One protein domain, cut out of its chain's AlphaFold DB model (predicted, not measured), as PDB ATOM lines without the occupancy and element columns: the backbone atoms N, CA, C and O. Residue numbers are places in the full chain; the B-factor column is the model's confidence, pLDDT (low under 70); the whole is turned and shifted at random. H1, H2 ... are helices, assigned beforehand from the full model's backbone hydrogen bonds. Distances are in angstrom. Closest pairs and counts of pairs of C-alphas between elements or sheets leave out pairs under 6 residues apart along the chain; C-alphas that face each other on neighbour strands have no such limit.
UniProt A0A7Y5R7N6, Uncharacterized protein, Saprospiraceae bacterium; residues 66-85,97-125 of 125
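AT A GLANCE: This is residues 66 to 85 and 97 to 125 of the 125 residues of an uncharacterized protein of Saprospiraceae bacterium (UniProt A0A7Y5R7N6). Two long helices, H1 and H2, lie side by side and run opposite ways, nearly parallel in line, with the longer H2 reaching well past the last residue of H1. This makes a rod: residues 97 to 105 of H2 stick out alone at one end, and at the other end Ala 66 and the last printed residue, Gln 125, come near each other, their C-alphas 9.9 A apart. The printed part has 49 residues, with two named helices in the order H1, H2 and no named strand; the class is all helix. It is loose, with a radius of gyration of the C-alphas of 13.2 A, and spans 44 by 19 by 9 A.

IN THESE COORDINATES: H1 covers residues 66 to 85 and measures 28.2 A from first to last C-alpha. It begins with C-alpha 66 at (-36.042, 23.838, 15.874) and ends with C-alpha 85 at (-45.441, 0.909, 2.378). H2 covers residues 97 to 122 and measures 37.6 A, from C-alpha 97 at (-62.404, -10.942, 7.014) to C-alpha 122 at (-48.599, 23.955, 8.940).

HOW THE PARTS SIT: H1 and H2 touch, with 7 pairs of C-alphas within 8 A. The closest C-alphas are those of Leu 77 and Leu 113, 7.3 A apart. H1 touches H2 with residues 77 to 84 alone, and H2 touches H1 with residues 106 to 117 alone. Their lines stand at a shallow tilt of 18 degrees, and they run opposite ways. In both H1 and H2, every O i to N i+4 pair is within hydrogen-bond range.

THE WHOLE: The two C-alphas farthest apart are those of Ala 66 and Gln 97, at 44.5 A. Residues 97 to 105, which belong to H2, stand free; the body without them spans 31 by 18 by 9 A. Residues 86 to 96 are not printed, and C-alphas 85 and 97 are 21.2 A apart across this cut. The mean pLDDT of the printed part is 89.8, and residues 124 to 125 are under 70.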
ATOM      1  N   ALA A  66     -34.777  24.003  16.583       89.75
ATOM      2  CA  ALA A  66     -36.042  23.838  15.874       89.75
ATOM      3  C   ALA A  66     -35.830  23.182  14.501       89.75
ATOM      4  O   ALA A  66     -36.595  22.311  14.102       89.75
ATOM      5  N   GLU A  67     -34.756  23.552  13.801       90.31
ATOM      6  CA  GLU A  67     -34.389  22.959  12.512       90.31
ATOM      7  C   GLU A  67     -33.911  21.517  12.661       90.31
ATOM      8  O   GLU A  67     -34.312  20.667  11.875       90.31
ATOM      9  N   ILE A  68     -33.115  21.219  13.694       91.38
ATOM     10  CA  ILE A  68     -32.688  19.847  14.004       91.38
ATOM     11  C   ILE A  68     -33.910  18.970  14.305       91.38
ATOM     12  O   ILE A  68     -34.027  17.873  13.757       91.38
ATOM     13  N   ARG A  69     -34.843  19.466  15.131       92.06
ATOM     14  CA  ARG A  69     -36.109  18.775  15.419       92.06
ATOM     15  C   ARG A  69     -36.916  18.541  14.150       92.06
ATOM     16  O   ARG A  69     -37.292  17.408  13.888       92.06
ATOM     17  N   PHE A  70     -37.103  19.572  13.328       91.75
ATOM     18  CA  PHE A  70     -37.809  19.447  12.056       91.75
ATOM     19  C   PHE A  70     -37.183  18.377  11.149       91.75
ATOM     20  O   PHE A  70     -37.893  17.503  10.664       91.75
ATOM     21  N   VAL A  71     -35.862  18.410  10.943       92.06
ATOM     22  CA  VAL A  71     -35.148  17.422  10.115       92.06
ATOM     23  C   VAL A  71     -35.369  16.008  10.656       92.06
ATOM     24  O   VAL A  71     -35.722  15.115   9.888       92.06
ATOM     25  N   THR A  72     -35.238  15.831  11.972       93.12
ATOM     26  CA  THR A  72     -35.426  14.536  12.643       93.12
ATOM     27  C   THR A  72     -36.857  14.016  12.484       93.12
ATOM     28  O   THR A  72     -37.060  12.846  12.172       93.12
ATOM     29  N   GLU A  73     -37.865  14.875  12.652       93.38
ATOM     30  CA  GLU A  73     -39.270  14.493  12.475       93.38
ATOM     31  C   GLU A  73     -39.580  14.096  11.028       93.38
ATOM     32  O   GLU A  73     -40.255  13.095  10.792       93.38
ATOM     33  N   VAL A  74     -39.042  14.824  10.043       93.50
ATOM     34  CA  VAL A  74     -39.203  14.459   8.627       93.50
ATOM     35  C   VAL A  74     -38.558  13.101   8.334       93.50
ATOM     36  O   VAL A  74     -39.170  12.278   7.660       93.50
ATOM     37  N   GLU A  75     -37.365  12.825   8.862       93.56
ATOM     38  CA  GLU A  75     -36.701  11.522   8.704       93.56
ATOM     39  C   GLU A  75     -37.491  10.381   9.361       93.56
ATOM     40  O   GLU A  75     -37.640   9.306   8.774       93.56
ATOM     41  N   ASN A  76     -38.060  10.623  10.543       94.56
ATOM     42  CA  ASN A  76     -38.922   9.660  11.222       94.56
ATOM     43  C   ASN A  76     -40.197   9.373  10.416       94.56
ATOM     44  O   ASN A  76     -40.592   8.212  10.292       94.56
ATOM     45  N   LEU A  77     -40.823  10.405   9.841       93.81
ATOM     46  CA  LEU A  77     -42.002  10.262   8.984       93.81
ATOM     47  C   LEU A  77     -41.680   9.502   7.691       93.81
ATOM     48  O   LEU A  77     -42.418   8.584   7.328       93.81
ATOM     49  N   GLU A  78     -40.561   9.818   7.031       94.06
ATOM     50  CA  GLU A  78     -40.072   9.093   5.850       94.06
ATOM     51  C   GLU A  78     -39.850   7.604   6.173       94.06
ATOM     52  O   GLU A  78     -40.313   6.724   5.439       94.06
ATOM     53  N   ALA A  79     -39.199   7.301   7.301       93.75
ATOM     54  CA  ALA A  79     -38.951   5.931   7.739       93.75
ATOM     55  C   ALA A  79     -40.249   5.185   8.094       93.75
ATOM     56  O   ALA A  79     -40.427   4.027   7.705       93.75
ATOM     57  N   ALA A  80     -41.168   5.837   8.812       93.56
ATOM     58  CA  ALA A  80     -42.458   5.266   9.182       93.56
ATOM     59  C   ALA A  80     -43.300   4.941   7.942       93.56
ATOM     60  O   ALA A  80     -43.814   3.825   7.828       93.56
ATOM     61  N   PHE A  81     -43.375   5.872   6.988       94.06
ATOM     62  CA  PHE A  81     -44.052   5.643   5.719       94.06
ATOM     63  C   PHE A  81     -43.426   4.487   4.946       94.06
ATOM     64  O   PHE A  81     -44.136   3.572   4.548       94.06
ATOM     65  N   TYR A  82     -42.104   4.470   4.782       93.19
ATOM     66  CA  TYR A  82     -41.422   3.423   4.022       93.19
ATOM     67  C   TYR A  82     -41.619   2.025   4.628       93.19
ATOM     68  O   TYR A  82     -41.817   1.042   3.909       93.19
ATOM     69  N   ASN A  83     -41.607   1.916   5.959       91.69
ATOM     70  CA  ASN A  83     -41.883   0.658   6.654       91.69
ATOM     71  C   ASN A  83     -43.338   0.201   6.472       91.69
ATOM     72  O   ASN A  83     -43.594  -0.995   6.293       91.69
ATOM     73  N   LEU A  84     -44.281   1.143   6.489       90.50
ATOM     74  CA  LEU A  84     -45.689   0.865   6.232       90.50
ATOM     75  C   LEU A  84     -45.911   0.438   4.772       90.50
ATOM     76  O   LEU A  84     -46.557  -0.578   4.528       90.50
ATOM     77  N   ASP A  85     -45.302   1.140   3.818       88.94
ATOM     78  CA  ASP A  85     -45.441   0.909   2.378       88.94
ATOM     79  C   ASP A  85     -44.893  -0.455   1.940       88.94
ATOM     80  O   ASP A  85     -45.495  -1.158   1.131       88.94
ATOM     81  N   GLN A  97     -62.277 -11.777   5.821       86.12
ATOM     82  CA  GLN A  97     -62.404 -10.942   7.014       86.12
ATOM     83  C   GLN A  97     -61.046 -10.435   7.525       86.12
ATOM     84  O   GLN A  97     -60.943  -9.275   7.909       86.12
ATOM     85  N   LYS A  98     -59.998 -11.271   7.474       87.62
ATOM     86  CA  LYS A  98     -58.626 -10.857   7.807       87.62
ATOM     87  C   LYS A  98     -58.061  -9.865   6.786       87.62
ATOM     88  O   LYS A  98     -57.337  -8.954   7.169       87.62
ATOM     89  N   LYS A  99     -58.399 -10.019   5.499       86.69
ATOM     90  CA  LYS A  99     -58.026  -9.046   4.458       86.69
ATOM     91  C   LYS A  99     -58.705  -7.699   4.699       86.69
ATOM     92  O   LYS A  99     -58.036  -6.679   4.639       86.69
ATOM     93  N   LEU A 100     -59.993  -7.698   5.051       88.25
ATOM     94  CA  LEU A 100     -60.712  -6.475   5.413       88.25
ATOM     95  C   LEU A 100     -60.079  -5.770   6.610       88.25
ATOM     96  O   LEU A 100     -59.753  -4.597   6.492       88.25
ATOM     97  N   SER A 101     -59.850  -6.485   7.717       89.69
ATOM     98  CA  SER A 101     -59.217  -5.892   8.902       89.69
ATOM     99  C   SER A 101     -57.817  -5.354   8.609       89.69
ATOM    100  O   SER A 101     -57.399  -4.357   9.187       89.69
ATOM    101  N   TRP A 102     -57.088  -6.023   7.710       92.06
ATOM    102  CA  TRP A 102     -55.774  -5.575   7.274       92.06
ATOM    103  C   TRP A 102     -55.869  -4.265   6.480       92.06
ATOM    104  O   TRP A 102     -55.203  -3.301   6.840       92.06
ATOM    105  N   HIS A 103     -56.745  -4.188   5.469       88.75
ATOM    106  CA  HIS A 103     -56.925  -2.968   4.671       88.75
ATOM    107  C   HIS A 103     -57.399  -1.785   5.516       88.75
ATOM    108  O   HIS A 103     -56.911  -0.676   5.324       88.75
ATOM    109  N   THR A 104     -58.305  -2.010   6.473       89.50
ATOM    110  CA  THR A 104     -58.748  -0.947   7.383       89.50
ATOM    111  C   THR A 104     -57.607  -0.459   8.269       89.50
ATOM    112  O   THR A 104     -57.400   0.743   8.364       89.50
ATOM    113  N   ALA A 105     -56.815  -1.367   8.851       91.31
ATOM    114  CA  ALA A 105     -55.676  -0.981   9.684       91.31
ATOM    115  C   ALA A 105     -54.600  -0.236   8.879       91.31
ATOM    116  O   ALA A 105     -54.043   0.751   9.352       91.31
ATOM    117  N   TYR A 106     -54.336  -0.683   7.649       91.88
ATOM    118  CA  TYR A 106     -53.397  -0.036   6.740       91.88
ATOM    119  C   TYR A 106     -53.851   1.379   6.361       91.88
ATOM    120  O   TYR A 106     -53.075   2.327   6.465       91.88
ATOM    121  N   ARG A 107     -55.130   1.539   5.998       92.44
ATOM    122  CA  ARG A 107     -55.744   2.844   5.736       92.44
ATOM    123  C   ARG A 107     -55.629   3.768   6.948       92.44
ATOM    124  O   ARG A 107     -55.204   4.907   6.796       92.44
ATOM    125  N   ASP A 108     -55.995   3.287   8.134       92.94
ATOM    126  CA  ASP A 108     -55.992   4.100   9.353       92.94
ATOM    127  C   ASP A 108     -54.569   4.547   9.723       92.94
ATOM    128  O   ASP A 108     -54.365   5.692  10.126       92.94
ATOM    129  N   ALA A 109     -53.569   3.683   9.513       92.56
ATOM    130  CA  ALA A 109     -52.161   4.025   9.701       92.56
ATOM    131  C   ALA A 109     -51.678   5.098   8.707       92.56
ATOM    132  O   ALA A 109     -51.012   6.048   9.116       92.56
ATOM    133  N   LEU A 110     -52.045   4.990   7.423       92.19
ATOM    134  CA  LEU A 110     -51.728   6.018   6.425       92.19
ATOM    135  C   LEU A 110     -52.406   7.352   6.747       92.19
ATOM    136  O   LEU A 110     -51.776   8.402   6.652       92.19
ATOM    137  N   HIS A 111     -53.668   7.314   7.170       92.06
ATOM    138  CA  HIS A 111     -54.402   8.508   7.572       92.06
ATOM    139  C   HIS A 111     -53.747   9.194   8.780       92.06
ATOM    140  O   HIS A 111     -53.539  10.404   8.751       92.06
ATOM    141  N   ALA A 112     -53.350   8.434   9.807       92.75
ATOM    142  CA  ALA A 112     -52.656   8.979  10.974       92.75
ATOM    143  C   ALA A 112     -51.310   9.627  10.603       92.75
ATOM    144  O   ALA A 112     -50.994  10.719  11.079       92.75
ATOM    145  N   LEU A 113     -50.534   8.992   9.716       92.69
ATOM    146  CA  LEU A 113     -49.292   9.576   9.211       92.69
ATOM    147  C   LEU A 113     -49.552  10.849   8.395       92.69
ATOM    148  O   LEU A 113     -48.814  11.819   8.553       92.69
ATOM    149  N   SER A 114     -50.606  10.893   7.574       90.75
ATOM    150  CA  SER A 114     -50.955  12.097   6.804       90.75
ATOM    151  C   SER A 114     -51.350  13.244   7.726       90.75
ATOM    152  O   SER A 114     -50.845  14.351   7.571       90.75
ATOM    153  N   GLN A 115     -52.141  12.982   8.770       91.19
ATOM    154  CA  GLN A 115     -52.474  13.997   9.772       91.19
ATOM    155  C   GLN A 115     -51.226  14.574  10.450       91.19
ATOM    156  O   GLN A 115     -51.107  15.792  10.579       91.19
ATOM    157  N   HIS A 116     -50.271  13.724  10.837       90.81
ATOM    158  CA  HIS A 116     -49.012  14.194  11.414       90.81
ATOM    159  C   HIS A 116     -48.208  15.027  10.399       90.81
ATOM    160  O   HIS A 116     -47.747  16.126  10.707       90.81
ATOM    161  N   THR A 117     -48.116  14.562   9.156       90.38
ATOM    162  CA  THR A 117     -47.415  15.268   8.073       90.38
ATOM    163  C   THR A 117     -48.019  16.658   7.826       90.38
ATOM    164  O   THR A 117     -47.290  17.642   7.683       90.38
ATOM    165  N   GLN A 118     -49.348  16.777   7.867       90.06
ATOM    166  CA  GLN A 118     -50.064  18.047   7.724       90.06
ATOM    167  C   GLN A 118     -49.810  19.022   8.876       90.06
ATOM    168  O   GLN A 118     -49.645  20.216   8.622       90.06
ATOM    169  N   LEU A 119     -49.748  18.543  10.122       90.12
ATOM    170  CA  LEU A 119     -49.380  19.379  11.273       90.12
ATOM    171  C   LEU A 119     -47.973  19.963  11.090       90.12
ATOM    172  O   LEU A 119     -47.758  21.167  11.258       90.12
ATOM    173  N   LEU A 120     -47.039  19.129  10.628       88.62
ATOM    174  CA  LEU A 120     -45.659  19.532  10.368       88.62
ATOM    175  C   LEU A 120     -45.549  20.551   9.219       88.62
ATOM    176  O   LEU A 120     -44.759  21.495   9.291       88.62
ATOM    177  N   LEU A 121     -46.367  20.397   8.171       87.94
ATOM    178  CA  LEU A 121     -46.457  21.347   7.056       87.94
ATOM    179  C   LEU A 121     -47.021  22.706   7.489       87.94
ATOM    180  O   LEU A 121     -46.539  23.738   7.021       87.94
ATOM    181  N   ARG A 122     -48.007  22.720   8.394       87.38
ATOM    182  CA  ARG A 122     -48.599  23.955   8.940       87.38
ATOM    183  C   ARG A 122     -47.694  24.668   9.943       87.38
ATOM    184  O   ARG A 122     -47.891  25.853  10.184       87.38
ATOM    185  N   GLY A 123     -46.690  23.977  10.486       78.25
ATOM    186  CA  GLY A 123     -45.811  24.524  11.521       78.25
ATOM    187  C   GLY A 123     -46.486  24.628  12.889       78.25
ATOM    188  O   GLY A 123     -46.041  25.413  13.721       78.25
ATOM    189  N   GLU A 124     -47.551  23.858  13.113       69.06
ATOM    190  CA  GLU A 124     -48.212  23.724  14.411       69.06
ATOM    191  C   GLU A 124     -47.493  22.604  15.182       69.06
ATOM    192  O   GLU A 124     -47.836  21.429  15.044       69.06
ATOM    193  N   GLN A 125     -46.440  22.966  15.925       57.72
ATOM    194  CA  GLN A 125     -45.728  22.099  16.876       57.72
ATOM    195  C   GLN A 125     -45.724  22.712  18.273       57.72
ATOM    196  O   GLN A 125     -45.476  23.936  18.374       57.72
TER     197      GLN A 125